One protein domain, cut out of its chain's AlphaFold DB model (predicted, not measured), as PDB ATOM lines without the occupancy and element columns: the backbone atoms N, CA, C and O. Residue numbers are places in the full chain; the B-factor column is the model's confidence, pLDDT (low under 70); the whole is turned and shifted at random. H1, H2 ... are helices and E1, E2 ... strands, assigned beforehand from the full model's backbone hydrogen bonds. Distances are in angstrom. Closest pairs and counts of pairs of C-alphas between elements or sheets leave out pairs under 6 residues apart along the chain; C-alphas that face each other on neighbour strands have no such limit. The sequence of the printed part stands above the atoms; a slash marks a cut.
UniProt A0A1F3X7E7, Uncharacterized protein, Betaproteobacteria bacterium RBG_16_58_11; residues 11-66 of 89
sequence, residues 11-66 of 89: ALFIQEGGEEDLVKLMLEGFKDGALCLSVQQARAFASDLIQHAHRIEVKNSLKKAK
ATOM      1  N   ALA A  11     -14.077  -6.254  42.714       85.44
ATOM      2  CA  ALA A  11     -12.941  -6.798  41.990       85.44
ATOM      3  C   ALA A  11     -12.897  -6.204  40.577       85.44
ATOM      4  O   ALA A  11     -13.924  -6.083  39.906       85.44
ATOM      5  N   LEU A  12     -11.696  -5.816  40.155       86.69
ATOM      6  CA  LEU A  12     -11.404  -5.198  38.866       86.69
ATOM      7  C   LEU A  12     -10.417  -6.087  38.121       86.69
ATOM      8  O   LEU A  12      -9.357  -6.411  38.653       86.69
ATOM      9  N   PHE A  13     -10.761  -6.450  36.892       87.94
ATOM     10  CA  PHE A  13      -9.910  -7.256  36.024       87.94
ATOM     11  C   PHE A  13      -9.754  -6.560  34.682       87.94
ATOM     12  O   PHE A  13     -10.728  -6.038  34.141       87.94
ATOM     13  N   ILE A  14      -8.540  -6.581  34.143       87.56
ATOM     14  CA  ILE A  14      -8.313  -6.266  32.737       87.56
ATOM     15  C   ILE A  14      -8.469  -7.581  31.982       87.56
ATOM     16  O   ILE A  14      -7.832  -8.579  32.318       87.56
ATOM     17  N   GLN A  15      -9.378  -7.593  31.023       86.06
ATOM     18  CA  GLN A  15      -9.583  -8.689  30.102       86.06
ATOM     19  C   GLN A  15      -8.987  -8.270  28.763       86.06
ATOM     20  O   GLN A  15      -9.561  -7.434  28.068       86.06
ATOM     21  N   GLU A  16      -7.845  -8.859  28.421       79.44
ATOM     22  CA  GLU A  16      -7.239  -8.718  27.099       79.44
ATOM     23  C   GLU A  16      -8.171  -9.393  26.081       79.44
ATOM     24  O   GLU A  16      -8.343 -10.617  26.070       79.44
ATOM     25  N   GLY A  17      -8.874  -8.578  25.298       67.00
ATOM     26  CA  GLY A  17      -9.737  -9.012  24.206       67.00
ATOM     27  C   GLY A  17      -9.033  -8.702  22.896       67.00
ATOM     28  O   GLY A  17      -8.536  -7.598  22.727       67.00
ATOM     29  N   GLY A  18      -8.970  -9.662  21.970       72.31
ATOM     30  CA  GLY A  18      -8.106  -9.570  20.785       72.31
ATOM     31  C   GLY A  18      -8.207  -8.278  19.954       72.31
ATOM     32  O   GLY A  18      -7.210  -7.907  19.344       72.31
ATOM     33  N   GLU A  19      -9.358  -7.593  19.938       72.12
ATOM     34  CA  GLU A  19      -9.507  -6.285  19.275       72.12
ATOM     35  C   GLU A  19      -9.323  -5.086  20.219       72.12
ATOM     36  O   GLU A  19      -8.729  -4.089  19.814       72.12
ATOM     37  N   GLU A  20      -9.788  -5.170  21.470       79.25
ATOM     38  CA  GLU A  20      -9.660  -4.109  22.472       79.25
ATOM     39  C   GLU A  20      -9.624  -4.685  23.895       79.25
ATOM     40  O   GLU A  20     -10.364  -5.615  24.236       79.25
ATOM     41  N   ASP A  21      -8.813  -4.069  24.757       86.69
ATOM     42  CA  ASP A  21      -8.807  -4.368  26.185       86.69
ATOM     43  C   ASP A  21     -10.117  -3.918  26.841       86.69
ATOM     44  O   ASP A  21     -10.585  -2.785  26.679       86.69
ATOM     45  N   LEU A  22     -10.688  -4.802  27.655       91.00
ATOM     46  CA  LEU A  22     -11.884  -4.535  28.440       91.00
ATOM     47  C   LEU A  22     -11.549  -4.510  29.929       91.00
ATOM     48  O   LEU A  22     -10.663  -5.207  30.415       91.00
ATOM     49  N   VAL A  23     -12.305  -3.728  30.689       90.94
ATOM     50  CA  VAL A  23     -12.267  -3.718  32.149       90.94
ATOM     51  C   VAL A  23     -13.537  -4.379  32.663       90.94
ATOM     52  O   VAL A  23     -14.645  -3.907  32.409       90.94
ATOM     53  N   LYS A  24     -13.378  -5.466  33.413       91.00
ATOM     54  CA  LYS A  24     -14.469  -6.198  34.051       91.00
ATOM     55  C   LYS A  24     -14.563  -5.807  35.522       91.00
ATOM     56  O   LYS A  24     -13.641  -6.067  36.296       91.00
ATOM     57  N   LEU A  25     -15.688  -5.208  35.910       88.25
ATOM     58  CA  LEU A  25     -16.061  -4.985  37.307       88.25
ATOM     59  C   LEU A  25     -16.942  -6.125  37.810       88.25
ATOM     60  O   LEU A  25     -17.952  -6.459  37.191       88.25
ATOM     61  N   MET A  26     -16.591  -6.670  38.971       86.81
ATOM     62  CA  MET A  26     -17.387  -7.657  39.694       86.81
ATOM     63  C   MET A  26     -17.649  -7.175  41.120       86.81
ATOM     64  O   MET A  26     -16.730  -6.741  41.814       86.81
ATOM     65  N   LEU A  27     -18.899  -7.277  41.566       83.31
ATOM     66  CA  LEU A  27     -19.295  -6.973  42.939       83.31
ATOM     67  C   LEU A  27     -19.374  -8.272  43.741       83.31
ATOM     68  O   LEU A  27     -20.086  -9.203  43.363       83.31
ATOM     69  N   GLU A  28     -18.657  -8.341  44.861       73.38
ATOM     70  CA  GLU A  28     -18.723  -9.495  45.757       73.38
ATOM     71  C   GLU A  28     -20.166  -9.672  46.264       73.38
ATOM     72  O   GLU A  28     -20.827  -8.715  46.671       73.38
ATOM     73  N   GLY A  29     -20.680 -10.903  46.177       72.50
ATOM     74  CA  GLY A  29     -22.070 -11.236  46.509       72.50
ATOM     75  C   GLY A  29     -23.048 -11.209  45.328       72.50
ATOM     76  O   GLY A  29     -24.128 -11.783  45.443       72.50
ATOM     77  N   PHE A  30     -22.672 -10.645  44.175       71.25
ATOM     78  CA  PHE A  30     -23.451 -10.736  42.935       71.25
ATOM     79  C   PHE A  30     -22.831 -11.786  42.010       71.25
ATOM     80  O   PHE A  30     -21.838 -11.529  41.336       71.25
ATOM     81  N   LYS A  31     -23.413 -12.993  41.987       59.00
ATOM     82  CA  LYS A  31     -22.885 -14.116  41.190       59.00
ATOM     83  C   LYS A  31     -23.017 -13.920  39.675       59.00
ATOM     84  O   LYS A  31     -22.170 -14.422  38.949       59.00
ATOM     85  N   ASP A  32     -23.996 -13.133  39.227       64.38
ATOM     86  CA  ASP A  32     -24.326 -12.982  37.799       64.38
ATOM     87  C   ASP A  32     -24.104 -11.563  37.246       64.38
ATOM     88  O   ASP A  32     -24.470 -11.260  36.113       64.38
ATOM     89  N   GLY A  33     -23.500 -10.666  38.031       66.19
ATOM     90  CA  GLY A  33     -23.299  -9.268  37.647       66.19
ATOM     91  C   GLY A  33     -21.838  -8.958  37.359       66.19
ATOM     92  O   GLY A  33     -21.106  -8.582  38.273       66.19
ATOM     93  N   ALA A  34     -21.419  -9.076  36.100       80.25
ATOM     94  CA  ALA A  34     -20.165  -8.491  35.643       80.25
ATOM     95  C   ALA A  34     -20.456  -7.349  34.671       80.25
ATOM     96  O   ALA A  34     -21.131  -7.543  33.662       80.25
ATOM     97  N   LEU A  35     -19.933  -6.165  34.976       86.62
ATOM     98  CA  LEU A  35     -19.979  -5.033  34.062       86.62
ATOM     99  C   LEU A  35     -18.673  -5.018  33.267       86.62
ATOM    100  O   LEU A  35     -17.611  -4.769  33.838       86.62
ATOM    101  N   CYS A  36     -18.753  -5.305  31.971       89.81
ATOM    102  CA  CYS A  36     -17.622  -5.187  31.055       89.81
ATOM    103  C   CYS A  36     -17.676  -3.824  30.370       89.81
ATOM    104  O   CYS A  36     -18.678  -3.480  29.745       89.81
ATOM    105  N   LEU A  37     -16.605  -3.053  30.506       90.88
ATOM    106  CA  LEU A  37     -16.465  -1.709  29.959       90.88
ATOM    107  C   LEU A  37     -15.255  -1.671  29.035       90.88
ATOM    108  O   LEU A  37     -14.246  -2.308  29.329       90.88
ATOM    109  N   SER A  38     -15.297  -0.866  27.976       92.31
ATOM    110  CA  SER A  38     -14.051  -0.481  27.306       92.31
ATOM    111  C   SER A  38     -13.167   0.325  28.264       92.31
ATOM    112  O   SER A  38     -13.655   0.920  29.234       92.31
ATOM    113  N   VAL A  39     -11.865   0.418  27.988       89.44
ATOM    114  CA  VAL A  39     -10.951   1.243  28.802       89.44
ATOM    115  C   VAL A  39     -11.444   2.692  28.920       89.44
ATOM    116  O   VAL A  39     -11.356   3.295  29.992       89.44
ATOM    117  N   GLN A  40     -11.998   3.261  27.846       91.50
ATOM    118  CA  GLN A  40     -12.528   4.627  27.860       91.50
ATOM    119  C   GLN A  40     -13.760   4.753  28.767       91.50
ATOM    120  O   GLN A  40     -13.835   5.677  29.578       91.50
ATOM    121  N   GLN A  41     -14.690   3.799  28.685       93.19
ATOM    122  CA  GLN A  41     -15.875   3.762  29.544       93.19
ATOM    123  C   GLN A  41     -15.501   3.566  31.017       93.19
ATOM    124  O   GLN A  41     -16.045   4.248  31.882       93.19
ATOM    125  N   ALA A  42     -14.531   2.697  31.310       91.38
ATOM    126  CA  ALA A  42     -14.036   2.473  32.664       91.38
ATOM    127  C   ALA A  42     -13.410   3.740  33.265       91.38
ATOM    128  O   ALA A  42     -13.651   4.060  34.430       91.38
ATOM    129  N   ARG A  43     -12.653   4.505  32.465       92.50
ATOM    130  CA  ARG A  43     -12.091   5.802  32.882       92.50
ATOM    131  C   ARG A  43     -13.180   6.829  33.187       92.50
ATOM    132  O   ARG A  43     -13.104   7.493  34.219       92.50
ATOM    133  N   ALA A  44     -14.184   6.946  32.317       94.88
ATOM    134  CA  ALA A  44     -15.313   7.848  32.536       94.88
ATOM    135  C   ALA A  44     -16.077   7.473  33.817       94.88
ATOM    136  O   ALA A  44     -16.264   8.314  34.694       94.88
ATOM    137  N   PHE A  45     -16.396   6.186  33.980       92.62
ATOM    138  CA  PHE A  45     -17.056   5.659  35.172       92.62
ATOM    139  C   PHE A  45     -16.268   5.946  36.460       92.62
ATOM    140  O   PHE A  45     -16.844   6.393  37.453       92.62
ATOM    141  N   ALA A  46     -14.947   5.739  36.452       91.44
ATOM    142  CA  ALA A  46     -14.099   6.030  37.606       91.44
ATOM    143  C   ALA A  46     -14.120   7.522  37.984       91.44
ATOM    144  O   ALA A  46     -14.222   7.854  39.165       91.44
ATOM    145  N   SER A  47     -14.068   8.418  36.993       96.38
ATOM    146  CA  SER A  47     -14.164   9.867  37.215       96.38
ATOM    147  C   SER A  47     -15.489  10.244  37.882       96.38
ATOM    148  O   SER A  47     -15.499  10.935  38.904       96.38
ATOM    149  N   ASP A  48     -16.603   9.728  37.360       95.50
ATOM    150  CA  ASP A  48     -17.936   9.999  37.898       95.50
ATOM    151  C   ASP A  48     -18.091   9.477  39.331       95.50
ATOM    152  O   ASP A  48     -18.626  10.177  40.198       95.50
ATOM    153  N   LEU A  49     -17.565   8.282  39.617       91.75
ATOM    154  CA  LEU A  49     -17.605   7.690  40.951       91.75
ATOM    155  C   LEU A  49     -16.809   8.517  41.972       91.75
ATOM    156  O   LEU A  49     -17.311   8.785  43.066       91.75
ATOM    157  N   ILE A  50     -15.603   8.970  41.614       93.81
ATOM    158  CA  ILE A  50     -14.771   9.833  42.469       93.81
ATOM    159  C   ILE A  50     -15.494  11.151  42.755       93.81
ATOM    160  O   ILE A  50     -15.584  11.580  43.908       93.81
ATOM    161  N   GLN A  51     -16.062  11.782  41.725       95.88
ATOM    162  CA  GLN A  51     -16.825  13.015  41.899       95.88
ATOM    163  C   GLN A  51     -18.041  12.807  42.804       95.88
ATOM    164  O   GLN A  51     -18.358  13.673  43.622       95.88
ATOM    165  N   HIS A  52     -18.736  11.679  42.667       93.88
ATOM    166  CA  HIS A  52     -19.882  11.346  43.503       93.88
ATOM    167  C   HIS A  52     -19.480  11.162  44.973       93.88
ATOM    168  O   HIS A  52     -20.092  11.776  45.853       93.88
ATOM    169  N   ALA A  53     -18.424  10.388  45.234       91.12
ATOM    170  CA  ALA A  53     -17.883  10.180  46.575       91.12
ATOM    171  C   ALA A  53     -17.483  11.512  47.226       91.12
ATOM    172  O   ALA A  53     -17.939  11.825  48.327       91.12
ATOM    173  N   HIS A  54     -16.754  12.361  46.498       94.38
ATOM    174  CA  HIS A  54     -16.368  13.688  46.974       94.38
ATOM    175  C   HIS A  54     -17.587  14.562  47.324       94.38
ATOM    176  O   HIS A  54     -17.634  15.184  48.387       94.38
ATOM    177  N   ARG A  55     -18.632  14.581  46.482       94.00
ATOM    178  CA  ARG A  55     -19.876  15.318  46.786       94.00
ATOM    179  C   ARG A  55     -20.546  14.807  48.065       94.00
ATOM    180  O   ARG A  55     -21.060  15.617  48.842       94.00
ATOM    181  N   ILE A  56     -20.554  13.493  48.296       93.00
ATOM    182  CA  ILE A  56     -21.090  12.897  49.528       93.00
ATOM    183  C   ILE A  56     -20.265  13.332  50.742       93.00
ATOM    184  O   ILE A  56     -20.842  13.754  51.746       93.00
ATOM    185  N   GLU A  57     -18.938  13.265  50.661       91.00
ATOM    186  CA  GLU A  57     -18.034  13.664  51.744       91.00
ATOM    187  C   GLU A  57     -18.213  15.134  52.119       91.00
ATOM    188  O   GLU A  57     -18.415  15.452  53.295       91.00
ATOM    189  N   VAL A  58     -18.257  16.026  51.125       91.88
ATOM    190  CA  VAL A  58     -18.526  17.456  51.329       91.88
ATOM    191  C   VAL A  58     -19.896  17.658  51.976       91.88
ATOM    192  O   VAL A  58     -20.006  18.344  52.994       91.88
ATOM    193  N   LYS A  59     -20.950  17.016  51.455       91.50
ATOM    194  CA  LYS A  59     -22.305  17.100  52.027       91.50
ATOM    195  C   LYS A  59     -22.332  16.638  53.486       91.50
ATOM    196  O   LYS A  59     -22.993  17.264  54.317       91.50
ATOM    197  N   ASN A  60     -21.620  15.565  53.813       88.75
ATOM    198  CA  ASN A  60     -21.527  15.042  55.172       88.75
ATOM    199  C   ASN A  60     -20.727  15.974  56.091       88.75
ATOM    200  O   ASN A  60     -21.137  16.190  57.233       88.75
ATOM    201  N   SER A  61     -19.640  16.570  55.599       85.31
ATOM    202  CA  SER A  61     -18.853  17.567  56.330       85.31
ATOM    203  C   SER A  61     -19.692  18.803  56.668       85.31
ATOM    204  O   SER A  61     -19.771  19.206  57.828       85.31
ATOM    205  N   LEU A  62     -20.440  19.332  55.695       85.81
ATOM    206  CA  LEU A  62     -21.333  20.478  55.900       85.81
ATOM    207  C   LEU A  62     -22.452  20.179  56.905       85.81
ATOM    208  O   LEU A  62     -22.772  21.022  57.743       85.81
ATOM    209  N   LYS A  63     -23.036  18.974  56.869       82.75
ATOM    210  CA  LYS A  63     -24.021  18.540  57.875       82.75
ATOM    211  C   LYS A  63     -23.415  18.506  59.281       82.75
ATOM    212  O   LYS A  63     -24.038  19.006  60.213       82.75
ATOM    213  N   LYS A  64     -22.200  17.969  59.435       76.38
ATOM    214  CA  LYS A  64     -21.484  17.952  60.723       76.38
ATOM    215  C   LYS A  64     -21.148  19.366  61.213       76.38
ATOM    216  O   LYS A  64     -21.298  19.645  62.399       76.38
ATOM    217  N   ALA A  65     -20.748  20.264  60.313       70.25
ATOM    218  CA  ALA A  65     -20.446  21.658  60.640       70.25
ATOM    219  C   ALA A  65     -21.688  22.429  61.119       70.25
ATOM    220  O   ALA A  65     -21.610  23.148  62.114       70.25
ATOM    221  N   LYS A  66     -22.854  22.222  60.486       62.59
ATOM    222  CA  LYS A  66     -24.125  22.816  60.939       62.59
ATOM    223  C   LYS A  66     -24.514  22.365  62.350       62.59
ATOM    224  O   LYS A  66     -24.951  23.193  63.133       62.59
TER     225      LYS A  66
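This is residues 11 to 66 of the 89 residues of an uncharacterized protein of Betaproteobacteria bacterium RBG_16_58_11 (UniProt A0A1F3X7E7). A small sheet of three strands forms a head at one end, and one long helix, H1, starts beside it and sticks out with residues 46 to 66 as a free arm that makes most of the length. The 56 printed residues hold E1, E2, E3 and H1 in that order; the sheet, E1 - E2 - E3, is antiparallel throughout, and the class is mixed, helices and strands. The whole is only just extended, close to loose, with a radius of gyration of the C-alphas of 15.7 A and spans of 54 by 26 by 11 A.

E1, residues 11 to 15, and E2, residues 22 to 27, are a hairpin, antiparallel at 158 degrees, with N 13 and O 24 at 3.0 A. E2 and E3, residues 34 to 38, are a second hairpin, at 154 degrees, with N 23 and O 37 at 2.8 A. The three strands form a meander, each the antiparallel neighbour of the one before; E1 and E3 are its edge strands. H1, residues 39 to 66, is on one face of this sheet, two layers in all, and lies over E3 at a height over the sheet of 19.4 A. Its line rises 50 degrees out of the local plane, and it stands up from the sheet. The closest C-alphas of E2 and H1 are those of Leu 22 and Val 39, 5.9 A apart. E3 and H1 are near each other, with 6 pairs of C-alphas within 10 A. In H1 every O i to N i+4 pair is within hydrogen-bond range.

E1 begins at C-alpha 11, (-12.941, -6.798, 41.990). E2 measures 16.5 A from first to last C-alpha. E3 ends at C-alpha 38, (-14.051, -0.481, 27.306). H1 measures 40.9 A and ends at C-alpha 66, (-24.125, 22.816, 60.939).

The C-alphas of Gly 18 and Lys 66 are the two farthest apart, 54.0 A. The printed part has no cut; the link E3 to H1 is tight, and E1 to E2 and E2 to E3 are short. The mean pLDDT of the printed part is 85.2, with residues 17, 31 to 33 and 66 under 70.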